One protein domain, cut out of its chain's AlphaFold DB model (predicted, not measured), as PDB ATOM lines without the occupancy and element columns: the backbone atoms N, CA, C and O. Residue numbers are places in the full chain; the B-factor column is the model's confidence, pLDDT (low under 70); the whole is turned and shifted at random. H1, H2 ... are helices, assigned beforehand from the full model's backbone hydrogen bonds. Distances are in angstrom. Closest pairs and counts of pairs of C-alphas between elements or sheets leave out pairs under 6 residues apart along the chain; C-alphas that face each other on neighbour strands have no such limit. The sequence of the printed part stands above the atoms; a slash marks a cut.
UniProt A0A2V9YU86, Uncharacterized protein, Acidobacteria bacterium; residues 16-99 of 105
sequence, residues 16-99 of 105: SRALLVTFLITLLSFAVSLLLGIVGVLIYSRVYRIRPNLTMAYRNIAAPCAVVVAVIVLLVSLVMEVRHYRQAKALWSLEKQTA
ATOM      1  N   SER A  16     200.071 175.493 149.338       74.69
ATOM      2  CA  SER A  16     199.390 175.812 148.068       74.69
ATOM      3  C   SER A  16     198.647 174.611 147.467       74.69
ATOM      4  O   SER A  16     197.521 174.734 146.993       74.69
ATOM      5  N   ARG A  17     199.244 173.415 147.555       73.06
ATOM      6  CA  ARG A  17     198.640 172.158 147.093       73.06
ATOM      7  C   ARG A  17     197.464 171.747 147.971       73.06
ATOM      8  O   ARG A  17     196.472 171.262 147.443       73.06
ATOM      9  N   ALA A  18     197.573 171.926 149.287       75.12
ATOM     10  CA  ALA A  18     196.480 171.636 150.210       75.12
ATOM     11  C   ALA A  18     195.293 172.577 149.965       75.12
ATOM     12  O   ALA A  18     194.161 172.117 149.900       75.12
ATOM     13  N   LEU A  19     195.562 173.862 149.730       80.31
ATOM     14  CA  LEU A  19     194.546 174.866 149.430       80.31
ATOM     15  C   LEU A  19     193.860 174.587 148.088       80.31
ATOM     16  O   LEU A  19     192.639 174.634 148.022       80.31
ATOM     17  N   LEU A  20     194.618 174.190 147.059       80.44
ATOM     18  CA  LEU A  20     194.061 173.727 145.782       80.44
ATOM     19  C   LEU A  20     193.157 172.504 145.948       80.44
ATOM     20  O   LEU A  20     192.081 172.472 145.366       80.44
ATOM     21  N   VAL A  21     193.575 171.508 146.736       78.38
ATOM     22  CA  VAL A  21     192.783 170.290 146.974       78.38
ATOM     23  C   VAL A  21     191.512 170.613 147.754       78.38
ATOM     24  O   VAL A  21     190.438 170.193 147.339       78.38
ATOM     25  N   THR A  22     191.609 171.395 148.831       80.94
ATOM     26  CA  THR A  22     190.440 171.852 149.590       80.94
ATOM     27  C   THR A  22     189.501 172.655 148.703       80.94
ATOM     28  O   THR A  22     188.311 172.379 148.691       80.94
ATOM     29  N   PHE A  23     190.027 173.581 147.900       84.06
ATOM     30  CA  PHE A  23     189.231 174.363 146.959       84.06
ATOM     31  C   PHE A  23     188.512 173.469 145.941       84.06
ATOM     32  O   PHE A  23     187.317 173.647 145.715       84.06
ATOM     33  N   LEU A  24     189.198 172.463 145.386       84.25
ATOM     34  CA  LEU A  24     188.597 171.477 144.484       84.25
ATOM     35  C   LEU A  24     187.479 170.688 145.172       84.25
ATOM     36  O   LEU A  24     186.405 170.537 144.604       84.25
ATOM     37  N   ILE A  25     187.716 170.217 146.400       80.62
ATOM     38  CA  ILE A  25     186.729 169.473 147.193       80.62
ATOM     39  C   ILE A  25     185.518 170.355 147.503       80.62
ATOM     40  O   ILE A  25     184.387 169.905 147.358       80.62
ATOM     41  N   THR A  26     185.725 171.611 147.899       84.56
ATOM     42  CA  THR A  26     184.641 172.557 148.176       84.56
ATOM     43  C   THR A  26     183.827 172.847 146.920       84.56
ATOM     44  O   THR A  26     182.602 172.755 146.965       84.56
ATOM     45  N   LEU A  27     184.485 173.143 145.793       88.19
ATOM     46  CA  LEU A  27     183.820 173.408 144.515       88.19
ATOM     47  C   LEU A  27     183.006 172.200 144.045       88.19
ATOM     48  O   LEU A  27     181.908 172.337 143.513       88.19
ATOM     49  N   LEU A  28     183.535 171.008 144.281       83.81
ATOM     50  CA  LEU A  28     182.890 169.765 143.918       83.81
ATOM     51  C   LEU A  28     181.704 169.432 144.820       83.81
ATOM     52  O   LEU A  28     180.638 169.103 144.311       83.81
ATOM     53  N   SER A  29     181.846 169.589 146.137       84.62
ATOM     54  CA  SER A  29     180.726 169.497 147.081       84.62
ATOM     55  C   SER A  29     179.629 170.500 146.733       84.62
ATOM     56  O   SER A  29     178.448 170.159 146.772       84.62
ATOM     57  N   PHE A  30     180.009 171.715 146.332       90.38
ATOM     58  CA  PHE A  30     179.076 172.728 145.852       90.38
ATOM     59  C   PHE A  30     178.354 172.274 144.577       90.38
ATOM     60  O   PHE A  30     177.128 172.319 144.528       90.38
ATOM     61  N   ALA A  31     179.082 171.771 143.577       86.44
ATOM     62  CA  ALA A  31     178.500 171.262 142.335       86.44
ATOM     63  C   ALA A  31     177.544 170.084 142.581       86.44
ATOM     64  O   ALA A  31     176.444 170.058 142.033       86.44
ATOM     65  N   VAL A  32     177.932 169.138 143.443       82.88
ATOM     66  CA  VAL A  32     177.088 168.005 143.843       82.88
ATOM     67  C   VAL A  32     175.832 168.504 144.553       82.88
ATOM     68  O   VAL A  32     174.733 168.096 144.191       82.88
ATOM     69  N   SER A  33     175.961 169.426 145.510       84.12
ATOM     70  CA  SER A  33     174.819 169.994 146.234       84.12
ATOM     71  C   SER A  33     173.857 170.742 145.304       84.12
ATOM     72  O   SER A  33     172.646 170.529 145.375       84.12
ATOM     73  N   LEU A  34     174.384 171.541 144.370       89.25
ATOM     74  CA  LEU A  34     173.591 172.245 143.362       89.25
ATOM     75  C   LEU A  34     172.862 171.262 142.437       89.25
ATOM     76  O   LEU A  34     171.672 171.430 142.174       89.25
ATOM     77  N   LEU A  35     173.551 170.212 141.985       83.88
ATOM     78  CA  LEU A  35     172.959 169.163 141.161       83.88
ATOM     79  C   LEU A  35     171.830 168.443 141.911       83.88
ATOM     80  O   LEU A  35     170.743 168.298 141.356       83.88
ATOM     81  N   LEU A  36     172.051 168.045 143.172       80.94
ATOM     82  CA  LEU A  36     171.006 167.457 144.021       80.94
ATOM     83  C   LEU A  36     169.817 168.403 144.180       80.94
ATOM     84  O   LEU A  36     168.680 167.949 144.098       80.94
ATOM     85  N   GLY A  37     170.065 169.697 144.397       85.31
ATOM     86  CA  GLY A  37     169.013 170.703 144.521       85.31
ATOM     87  C   GLY A  37     168.155 170.781 143.260       85.31
ATOM     88  O   GLY A  37     166.933 170.668 143.335       85.31
ATOM     89  N   ILE A  38     168.788 170.885 142.089       85.62
ATOM     90  CA  ILE A  38     168.088 170.934 140.797       85.62
ATOM     91  C   ILE A  38     167.307 169.637 140.559       85.62
ATOM     92  O   ILE A  38     166.119 169.682 140.241       85.62
ATOM     93  N   VAL A  39     167.938 168.477 140.751       80.81
ATOM     94  CA  VAL A  39     167.295 167.167 140.571       80.81
ATOM     95  C   VAL A  39     166.125 166.992 141.541       80.81
ATOM     96  O   VAL A  39     165.050 166.565 141.124       80.81
ATOM     97  N   GLY A  40     166.290 167.373 142.807       80.25
ATOM     98  CA  GLY A  40     165.240 167.324 143.822       80.25
ATOM     99  C   GLY A  40     164.040 168.194 143.454       80.25
ATOM    100  O   GLY A  40     162.905 167.722 143.513       80.25
ATOM    101  N   VAL A  41     164.278 169.423 142.986       82.38
ATOM    102  CA  VAL A  41     163.221 170.335 142.513       82.38
ATOM    103  C   VAL A  41     162.506 169.771 141.282       82.38
ATOM    104  O   VAL A  41     161.275 169.820 141.205       82.38
ATOM    105  N   LEU A  42     163.244 169.187 140.334       76.94
ATOM    106  CA  LEU A  42     162.663 168.562 139.143       76.94
ATOM    107  C   LEU A  42     161.786 167.358 139.499       76.94
ATOM    108  O   LEU A  42     160.676 167.236 138.976       76.94
ATOM    109  N   ILE A  43     162.254 166.493 140.401       69.69
ATOM    110  CA  ILE A  43     161.491 165.338 140.888       69.69
ATOM    111  C   ILE A  43     160.247 165.813 141.630       69.69
ATOM    112  O   ILE A  43     159.155 165.345 141.324       69.69
ATOM    113  N   TYR A  44     160.391 166.767 142.551       71.00
ATOM    114  CA  TYR A  44     159.272 167.326 143.307       71.00
ATOM    115  C   TYR A  44     158.195 167.892 142.373       71.00
ATOM    116  O   TYR A  44     157.022 167.547 142.496       71.00
ATOM    117  N   SER A  45     158.597 168.667 141.363       70.31
ATOM    118  CA  SER A  45     157.693 169.225 140.351       70.31
ATOM    119  C   SER A  45     157.004 168.142 139.504       70.31
ATOM    120  O   SER A  45     155.804 168.224 139.236       70.31
ATOM    121  N   ARG A  46     157.735 167.085 139.116       64.75
ATOM    122  CA  ARG A  46     157.194 165.936 138.367       64.75
ATOM    123  C   ARG A  46     156.213 165.104 139.191       64.75
ATOM    124  O   ARG A  46     155.184 164.703 138.657       64.75
ATOM    125  N   VAL A  47     156.524 164.848 140.460       68.25
ATOM    126  CA  VAL A  47     155.674 164.075 141.378       68.25
ATOM    127  C   VAL A  47     154.407 164.856 141.709       68.25
ATOM    128  O   VAL A  47     153.321 164.287 141.709       68.25
ATOM    129  N   TYR A  48     154.523 166.167 141.916       67.88
ATOM    130  CA  TYR A  48     153.378 167.010 142.245       67.88
ATOM    131  C   TYR A  48     152.418 167.219 141.057       67.88
ATOM    132  O   TYR A  48     151.233 167.465 141.267       67.88
ATOM    133  N   ARG A  49     152.890 167.103 139.801       60.34
ATOM    134  CA  ARG A  49     152.069 167.352 138.596       60.34
ATOM    135  C   ARG A  49     151.474 166.120 137.906       60.34
ATOM    136  O   ARG A  49     150.640 166.315 137.024       60.34
ATOM    137  N   ILE A  50     151.866 164.882 138.222       56.03
ATOM    138  CA  ILE A  50     151.478 163.716 137.401       56.03
ATOM    139  C   ILE A  50     150.770 162.645 138.235       56.03
ATOM    140  O   ILE A  50     151.293 162.152 139.231       56.03
ATOM    141  N   ARG A  51     149.567 162.270 137.778       54.00
ATOM    142  CA  ARG A  51     148.760 161.161 138.306       54.00
ATOM    143  C   ARG A  51     149.585 159.861 138.399       54.00
ATOM    144  O   ARG A  51     150.433 159.607 137.542       54.00
ATOM    145  N   PRO A  52     149.352 159.051 139.442       51.81
ATOM    146  CA  PRO A  52     150.333 158.114 139.975       51.81
ATOM    147  C   PRO A  52     150.554 156.912 139.054       51.81
ATOM    148  O   PRO A  52     149.708 156.029 138.950       51.81
ATOM    149  N   ASN A  53     151.735 156.841 138.439       60.12
ATOM    150  CA  ASN A  53     152.294 155.599 137.911       60.12
ATOM    151  C   ASN A  53     153.571 155.274 138.703       60.12
ATOM    152  O   ASN A  53     154.661 155.788 138.430       60.12
ATOM    153  N   LEU A  54     153.394 154.469 139.753       62.94
ATOM    154  CA  LEU A  54     154.376 154.191 140.809       62.94
ATOM    155  C   LEU A  54     155.680 153.565 140.276       62.94
ATOM    156  O   LEU A  54     156.746 153.755 140.863       62.94
ATOM    157  N   THR A  55     155.633 152.892 139.125       60.03
ATOM    158  CA  THR A  55     156.786 152.205 138.523       60.03
ATOM    159  C   THR A  55     157.809 153.172 137.917       60.03
ATOM    160  O   THR A  55     159.016 152.952 138.037       60.03
ATOM    161  N   MET A  56     157.360 154.276 137.306       54.84
ATOM    162  CA  MET A  56     158.275 155.314 136.807       54.84
ATOM    163  C   MET A  56     158.805 156.196 137.943       54.84
ATOM    164  O   MET A  56     159.964 156.608 137.906       54.84
ATOM    165  N   ALA A  57     157.985 156.434 138.974       59.69
ATOM    166  CA  ALA A  57     158.371 157.226 140.140       59.69
ATOM    167  C   ALA A  57     159.536 156.581 140.913       59.69
ATOM    168  O   ALA A  57     160.491 157.273 141.258       59.69
ATOM    169  N   TYR A  58     159.523 155.256 141.099       56.56
ATOM    170  CA  TYR A  58     160.603 154.557 141.808       56.56
ATOM    171  C   TYR A  58     161.918 154.534 141.012       56.56
ATOM    172  O   TYR A  58     162.993 154.790 141.560       56.56
ATOM    173  N   ARG A  59     161.855 154.303 139.692       63.47
ATOM    174  CA  ARG A  59     163.053 154.274 138.833       63.47
ATOM    175  C   ARG A  59     163.706 155.655 138.693       63.47
ATOM    176  O   ARG A  59     164.931 155.752 138.677       63.47
ATOM    177  N   ASN A  60     162.902 156.717 138.648       61.38
ATOM    178  CA  ASN A  60     163.394 158.089 138.538       61.38
ATOM    179  C   ASN A  60     164.018 158.622 139.840       61.38
ATOM    180  O   ASN A  60     164.720 159.624 139.796       61.38
ATOM    181  N   ILE A  61     163.779 157.967 140.983       59.94
ATOM    182  CA  ILE A  61     164.392 158.306 142.280       59.94
ATOM    183  C   ILE A  61     165.620 157.425 142.554       59.94
ATOM    184  O   ILE A  61     166.623 157.904 143.080       59.94
ATOM    185  N   ALA A  62     165.600 156.156 142.134       67.69
ATOM    186  CA  ALA A  62     166.750 155.265 142.283       67.69
ATOM    187  C   ALA A  62     167.959 155.714 141.440       67.69
ATOM    188  O   ALA A  62     169.091 155.681 141.920       67.69
ATOM    189  N   ALA A  63     167.724 156.174 140.207       66.81
ATOM    190  CA  ALA A  63     168.777 156.645 139.309       66.81
ATOM    191  C   ALA A  63     169.590 157.838 139.864       66.81
ATOM    192  O   ALA A  63     170.816 157.735 139.902       66.81
ATOM    193  N   PRO A  64     168.985 158.943 140.341       69.38
ATOM    194  CA  PRO A  64     169.747 160.057 140.896       69.38
ATOM    195  C   PRO A  64     170.467 159.666 142.182       69.38
ATOM    196  O   PRO A  64     171.627 160.026 142.339       69.38
ATOM    197  N   CYS A  65     169.856 158.863 143.059       70.12
ATOM    198  CA  CYS A  65     170.550 158.354 144.243       70.12
ATOM    199  C   CYS A  65     171.791 157.532 143.865       70.12
ATOM    200  O   CYS A  65     172.861 157.750 144.429       70.12
ATOM    201  N   ALA A  66     171.681 156.644 142.872       79.56
ATOM    202  CA  ALA A  66     172.815 155.860 142.388       79.56
ATOM    203  C   ALA A  66     173.922 156.748 141.800       79.56
ATOM    204  O   ALA A  66     175.096 156.521 142.082       79.56
ATOM    205  N   VAL A  67     173.563 157.789 141.041       76.94
ATOM    206  CA  VAL A  67     174.528 158.757 140.493       76.94
ATOM    207  C   VAL A  67     175.247 159.510 141.611       76.94
ATOM    208  O   VAL A  67     176.467 159.636 141.572       76.94
ATOM    209  N   VAL A  68     174.526 159.960 142.638       76.88
ATOM    210  CA  VAL A  68     175.120 160.669 143.781       76.88
ATOM    211  C   VAL A  68     176.092 159.769 144.539       76.88
ATOM    212  O   VAL A  68     177.220 160.180 144.813       76.88
ATOM    213  N   VAL A  69     175.694 158.528 144.824       82.25
ATOM    214  CA  VAL A  69     176.565 157.548 145.487       82.25
ATOM    215  C   VAL A  69     177.795 157.245 144.629       82.25
ATOM    216  O   VAL A  69     178.909 157.262 145.147       82.25
ATOM    217  N   ALA A  70     177.625 157.039 143.320       82.19
ATOM    218  CA  ALA A  70     178.732 156.785 142.404       82.19
ATOM    219  C   ALA A  70     179.732 157.950 142.369       82.19
ATOM    220  O   ALA A  70     180.938 157.718 142.430       82.19
ATOM    221  N   VAL A  71     179.246 159.195 142.345       80.81
ATOM    222  CA  VAL A  71     180.102 160.388 142.406       80.81
ATOM    223  C   VAL A  71     180.872 160.428 143.725       80.81
ATOM    224  O   VAL A  71     182.088 160.580 143.703       80.81
ATOM    225  N   ILE A  72     180.215 160.227 144.871       79.56
ATOM    226  CA  ILE A  72     180.894 160.236 146.179       79.56
ATOM    227  C   ILE A  72     181.982 159.155 146.242       79.56
ATOM    228  O   ILE A  72     183.120 159.450 146.610       79.56
ATOM    229  N   VAL A  73     181.659 157.918 145.854       87.06
ATOM    230  CA  VAL A  73     182.605 156.789 145.874       87.06
ATOM    231  C   VAL A  73     183.798 157.053 144.958       87.06
ATOM    232  O   VAL A  73     184.939 156.838 145.367       87.06
ATOM    233  N   LEU A  74     183.555 157.574 143.754       84.44
ATOM    234  CA  LEU A  74     184.608 157.908 142.798       84.44
ATOM    235  C   LEU A  74     185.563 158.969 143.361       84.44
ATOM    236  O   LEU A  74     186.775 158.852 143.205       84.44
ATOM    237  N   LEU A  75     185.042 159.961 144.084       80.69
ATOM    238  CA  LEU A  75     185.859 160.999 144.714       80.69
ATOM    239  C   LEU A  75     186.650 160.498 145.909       80.69
ATOM    240  O   LEU A  75     187.829 160.826 146.036       80.69
ATOM    241  N   VAL A  76     186.035 159.682 146.762       81.31
ATOM    242  CA  VAL A  76     186.740 159.046 147.879       81.31
ATOM    243  C   VAL A  76     187.870 158.164 147.351       81.31
ATOM    244  O   VAL A  76     188.991 158.247 147.854       81.31
ATOM    245  N   SER A  77     187.602 157.374 146.309       85.88
ATOM    246  CA  SER A  77     188.592 156.514 145.663       85.88
ATOM    247  C   SER A  77     189.732 157.331 145.044       85.88
ATOM    248  O   SER A  77     190.896 157.069 145.342       85.88
ATOM    249  N   LEU A  78     189.416 158.398 144.303       81.00
ATOM    250  CA  LEU A  78     190.412 159.279 143.689       81.00
ATOM    251  C   LEU A  78     191.296 159.976 144.735       81.00
ATOM    252  O   LEU A  78     192.518 160.033 144.591       81.00
ATOM    253  N   VAL A  79     190.696 160.497 145.808       77.56
ATOM    254  CA  VAL A  79     191.441 161.138 146.902       77.56
ATOM    255  C   VAL A  79     192.325 160.124 147.615       77.56
ATOM    256  O   VAL A  79     193.485 160.435 147.896       77.56
ATOM    257  N   MET A  80     191.813 158.923 147.895       77.00
ATOM    258  CA  MET A  80     192.599 157.855 148.510       77.00
ATOM    259  C   MET A  80     193.791 157.481 147.649       77.00
ATOM    260  O   MET A  80     194.899 157.398 148.166       77.00
ATOM    261  N   GLU A  81     193.595 157.336 146.348       76.69
ATOM    262  CA  GLU A  81     194.660 156.965 145.431       76.69
ATOM    263  C   GLU A  81     195.736 158.055 145.344       76.69
ATOM    264  O   GLU A  81     196.925 157.792 145.558       76.69
ATOM    265  N   VAL A  82     195.334 159.319 145.185       75.12
ATOM    266  CA  VAL A  82     196.267 160.457 145.216       75.12
ATOM    267  C   VAL A  82     197.002 160.539 146.559       75.12
ATOM    268  O   VAL A  82     198.198 160.848 146.598       75.12
ATOM    269  N   ARG A  83     196.326 160.250 147.675       70.06
ATOM    270  CA  ARG A  83     196.952 160.237 149.004       70.06
ATOM    271  C   ARG A  83     197.913 159.059 149.158       70.06
ATOM    272  O   ARG A  83     198.994 159.255 149.714       70.06
ATOM    273  N   HIS A  84     197.577 157.892 148.618       63.97
ATOM    274  CA  HIS A  84     198.382 156.678 148.681       63.97
ATOM    275  C   HIS A  84     199.691 156.833 147.899       63.97
ATOM    276  O   HIS A  84     200.764 156.583 148.448       63.97
ATOM    277  N   TYR A  85     199.646 157.401 146.688       65.00
ATOM    278  CA  TYR A  85     200.864 157.722 145.928       65.00
ATOM    279  C   TYR A  85     201.780 158.711 146.656       65.00
ATOM    280  O   TYR A  85     203.005 158.664 146.516       65.00
ATOM    281  N   ARG A  86     201.206 159.623 147.448       59.59
ATOM    282  CA  ARG A  86     201.990 160.578 148.242       59.59
ATOM    283  C   ARG A  86     202.556 159.951 149.515       59.59
ATOM    284  O   ARG A  86     203.697 160.255 149.855       59.59
ATOM    285  N   GLN A  87     201.811 159.067 150.180       59.22
ATOM    286  CA  GLN A  87     202.283 158.324 151.355       59.22
ATOM    287  C   GLN A  87     203.394 157.329 150.992       59.22
ATOM    288  O   GLN A  87     204.414 157.285 151.679       59.22
ATOM    289  N   ALA A  88     203.267 156.623 149.865       62.50
ATOM    290  CA  ALA A  88     204.292 155.699 149.381       62.50
ATOM    291  C   ALA A  88     205.637 156.405 149.116       62.50
ATOM    292  O   ALA A  88     206.697 155.893 149.470       62.50
ATOM    293  N   LYS A  89     205.613 157.632 148.574       60.72
ATOM    294  CA  LYS A  89     206.837 158.426 148.363       60.72
ATOM    295  C   LYS A  89     207.480 158.921 149.662       60.72
ATOM    296  O   LYS A  89     208.694 159.106 149.691       60.72
ATOM    297  N   ALA A  90     206.697 159.135 150.722       64.19
ATOM    298  CA  ALA A  90     207.231 159.528 152.025       64.19
ATOM    299  C   ALA A  90     208.008 158.374 152.684       64.19
ATOM    300  O   ALA A  90     209.103 158.599 153.197       64.19
ATOM    301  N   LEU A  91     207.506 157.139 152.578       66.38
ATOM    302  CA  LEU A  91     208.184 155.942 153.095       66.38
ATOM    303  C   LEU A  91     209.540 155.698 152.416       66.38
ATOM    304  O   LEU A  91     210.545 155.529 153.102       66.38
ATOM    305  N   TRP A  92     209.607 155.824 151.088       68.81
ATOM    306  CA  TRP A  92     210.867 155.715 150.335       68.81
ATOM    307  C   TRP A  92     211.912 156.769 150.727       68.81
ATOM    308  O   TRP A  92     213.115 156.541 150.606       68.81
ATOM    309  N   SER A  93     211.465 157.952 151.164       67.31
ATOM    310  CA  SER A  93     212.376 159.013 151.607       67.31
ATOM    311  C   SER A  93     212.984 158.738 152.983       67.31
ATOM    312  O   SER A  93     214.128 159.124 153.214       67.31
ATOM    313  N   LEU A  94     212.251 158.036 153.854       72.06
ATOM    314  CA  LEU A  94     212.732 157.611 155.167       72.06
ATOM    315  C   LEU A  94     213.707 156.442 155.027       72.06
ATOM    316  O   LEU A  94     214.802 156.509 155.566       72.06
ATOM    317  N   GLU A  95     213.373 155.435 154.217       75.56
ATOM    318  CA  GLU A  95     214.224 154.255 154.002       75.56
ATOM    319  C   GLU A  95     215.617 154.612 153.459       75.56
ATOM    320  O   GLU A  95     216.626 154.083 153.924       75.56
ATOM    321  N   LYS A  96     215.708 155.592 152.547       71.00
ATOM    322  CA  LYS A  96     217.002 156.099 152.056       71.00
ATOM    323  C   LYS A  96     217.830 156.815 153.125       71.00
ATOM    324  O   LYS A  96     219.054 156.806 153.034       71.00
ATOM    325  N   GLN A  97     217.195 157.454 154.108       74.25
ATOM    326  CA  GLN A  97     217.910 158.104 155.209       74.25
ATOM    327  C   GLN A  97     218.445 157.070 156.201       74.25
ATOM    328  O   GLN A  97     219.600 157.177 156.610       74.25
ATOM    329  N   THR A  98     217.659 156.038 156.516       73.12
ATOM    330  CA  THR A  98     218.080 154.956 157.416       73.12
ATOM    331  C   THR A  98     219.169 154.075 156.795       73.12
ATOM    332  O   THR A  98     220.136 153.737 157.471       73.12
ATOM    333  N   ALA A  99     219.072 153.760 155.498       73.44
ATOM    334  CA  ALA A  99     220.106 153.005 154.781       73.44
ATOM    335  C   ALA A  99     221.423 153.795 154.626       73.44
ATOM    336  O   ALA A  99     222.505 153.214 154.586       73.44
TER     337      ALA A  99
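What this domain is: This is residues 16 to 99 of the 105 residues of an uncharacterized protein of Acidobacteria bacterium (UniProt A0A2V9YU86). The model is a long helical hairpin: the longer helix H2 and the helix H1 run opposite ways, joined by a tight link at one end, near which they come closest. Residues 80 to 99 of H2 stick out beyond the rest. The printed part has 84 residues with two named helices, H1 then H2, and no named strand; the class is all helix. It is extended, a rod spanning 74 by 26 by 7 A, with a radius of gyration of the C-alphas of 20.7 A.

Where its parts are: H2, residues 54 to 99, is 67.2 A long from first to last C-alpha and ends with C-alpha 99 at (220.106, 153.005, 154.781). H1, residues 16 to 49, is 49.0 A long and begins with C-alpha 16 at (199.390, 175.812, 148.068).

How they stand to each other: H2 touches H1 with residues 57 to 68 alone, and H1 touches H2 with residues 32 to 47 alone. Their closest C-alphas, those of Val 47 and Ala 57, are 7.5 A apart. They stand at a shallow tilt of 9 degrees, opposite ways. In H1 every O i to N i+4 pair is within hydrogen-bond range; in H2, 39 of 42 are.

The domain as a whole: The C-alphas farthest apart, those of Arg 51 and Ala 99, are 73.7 A apart. The printed part has no cut. Mean pLDDT of the printed part is 73.6; residue 43, residues 46 to 64 and residues 84 to 93 are under 70.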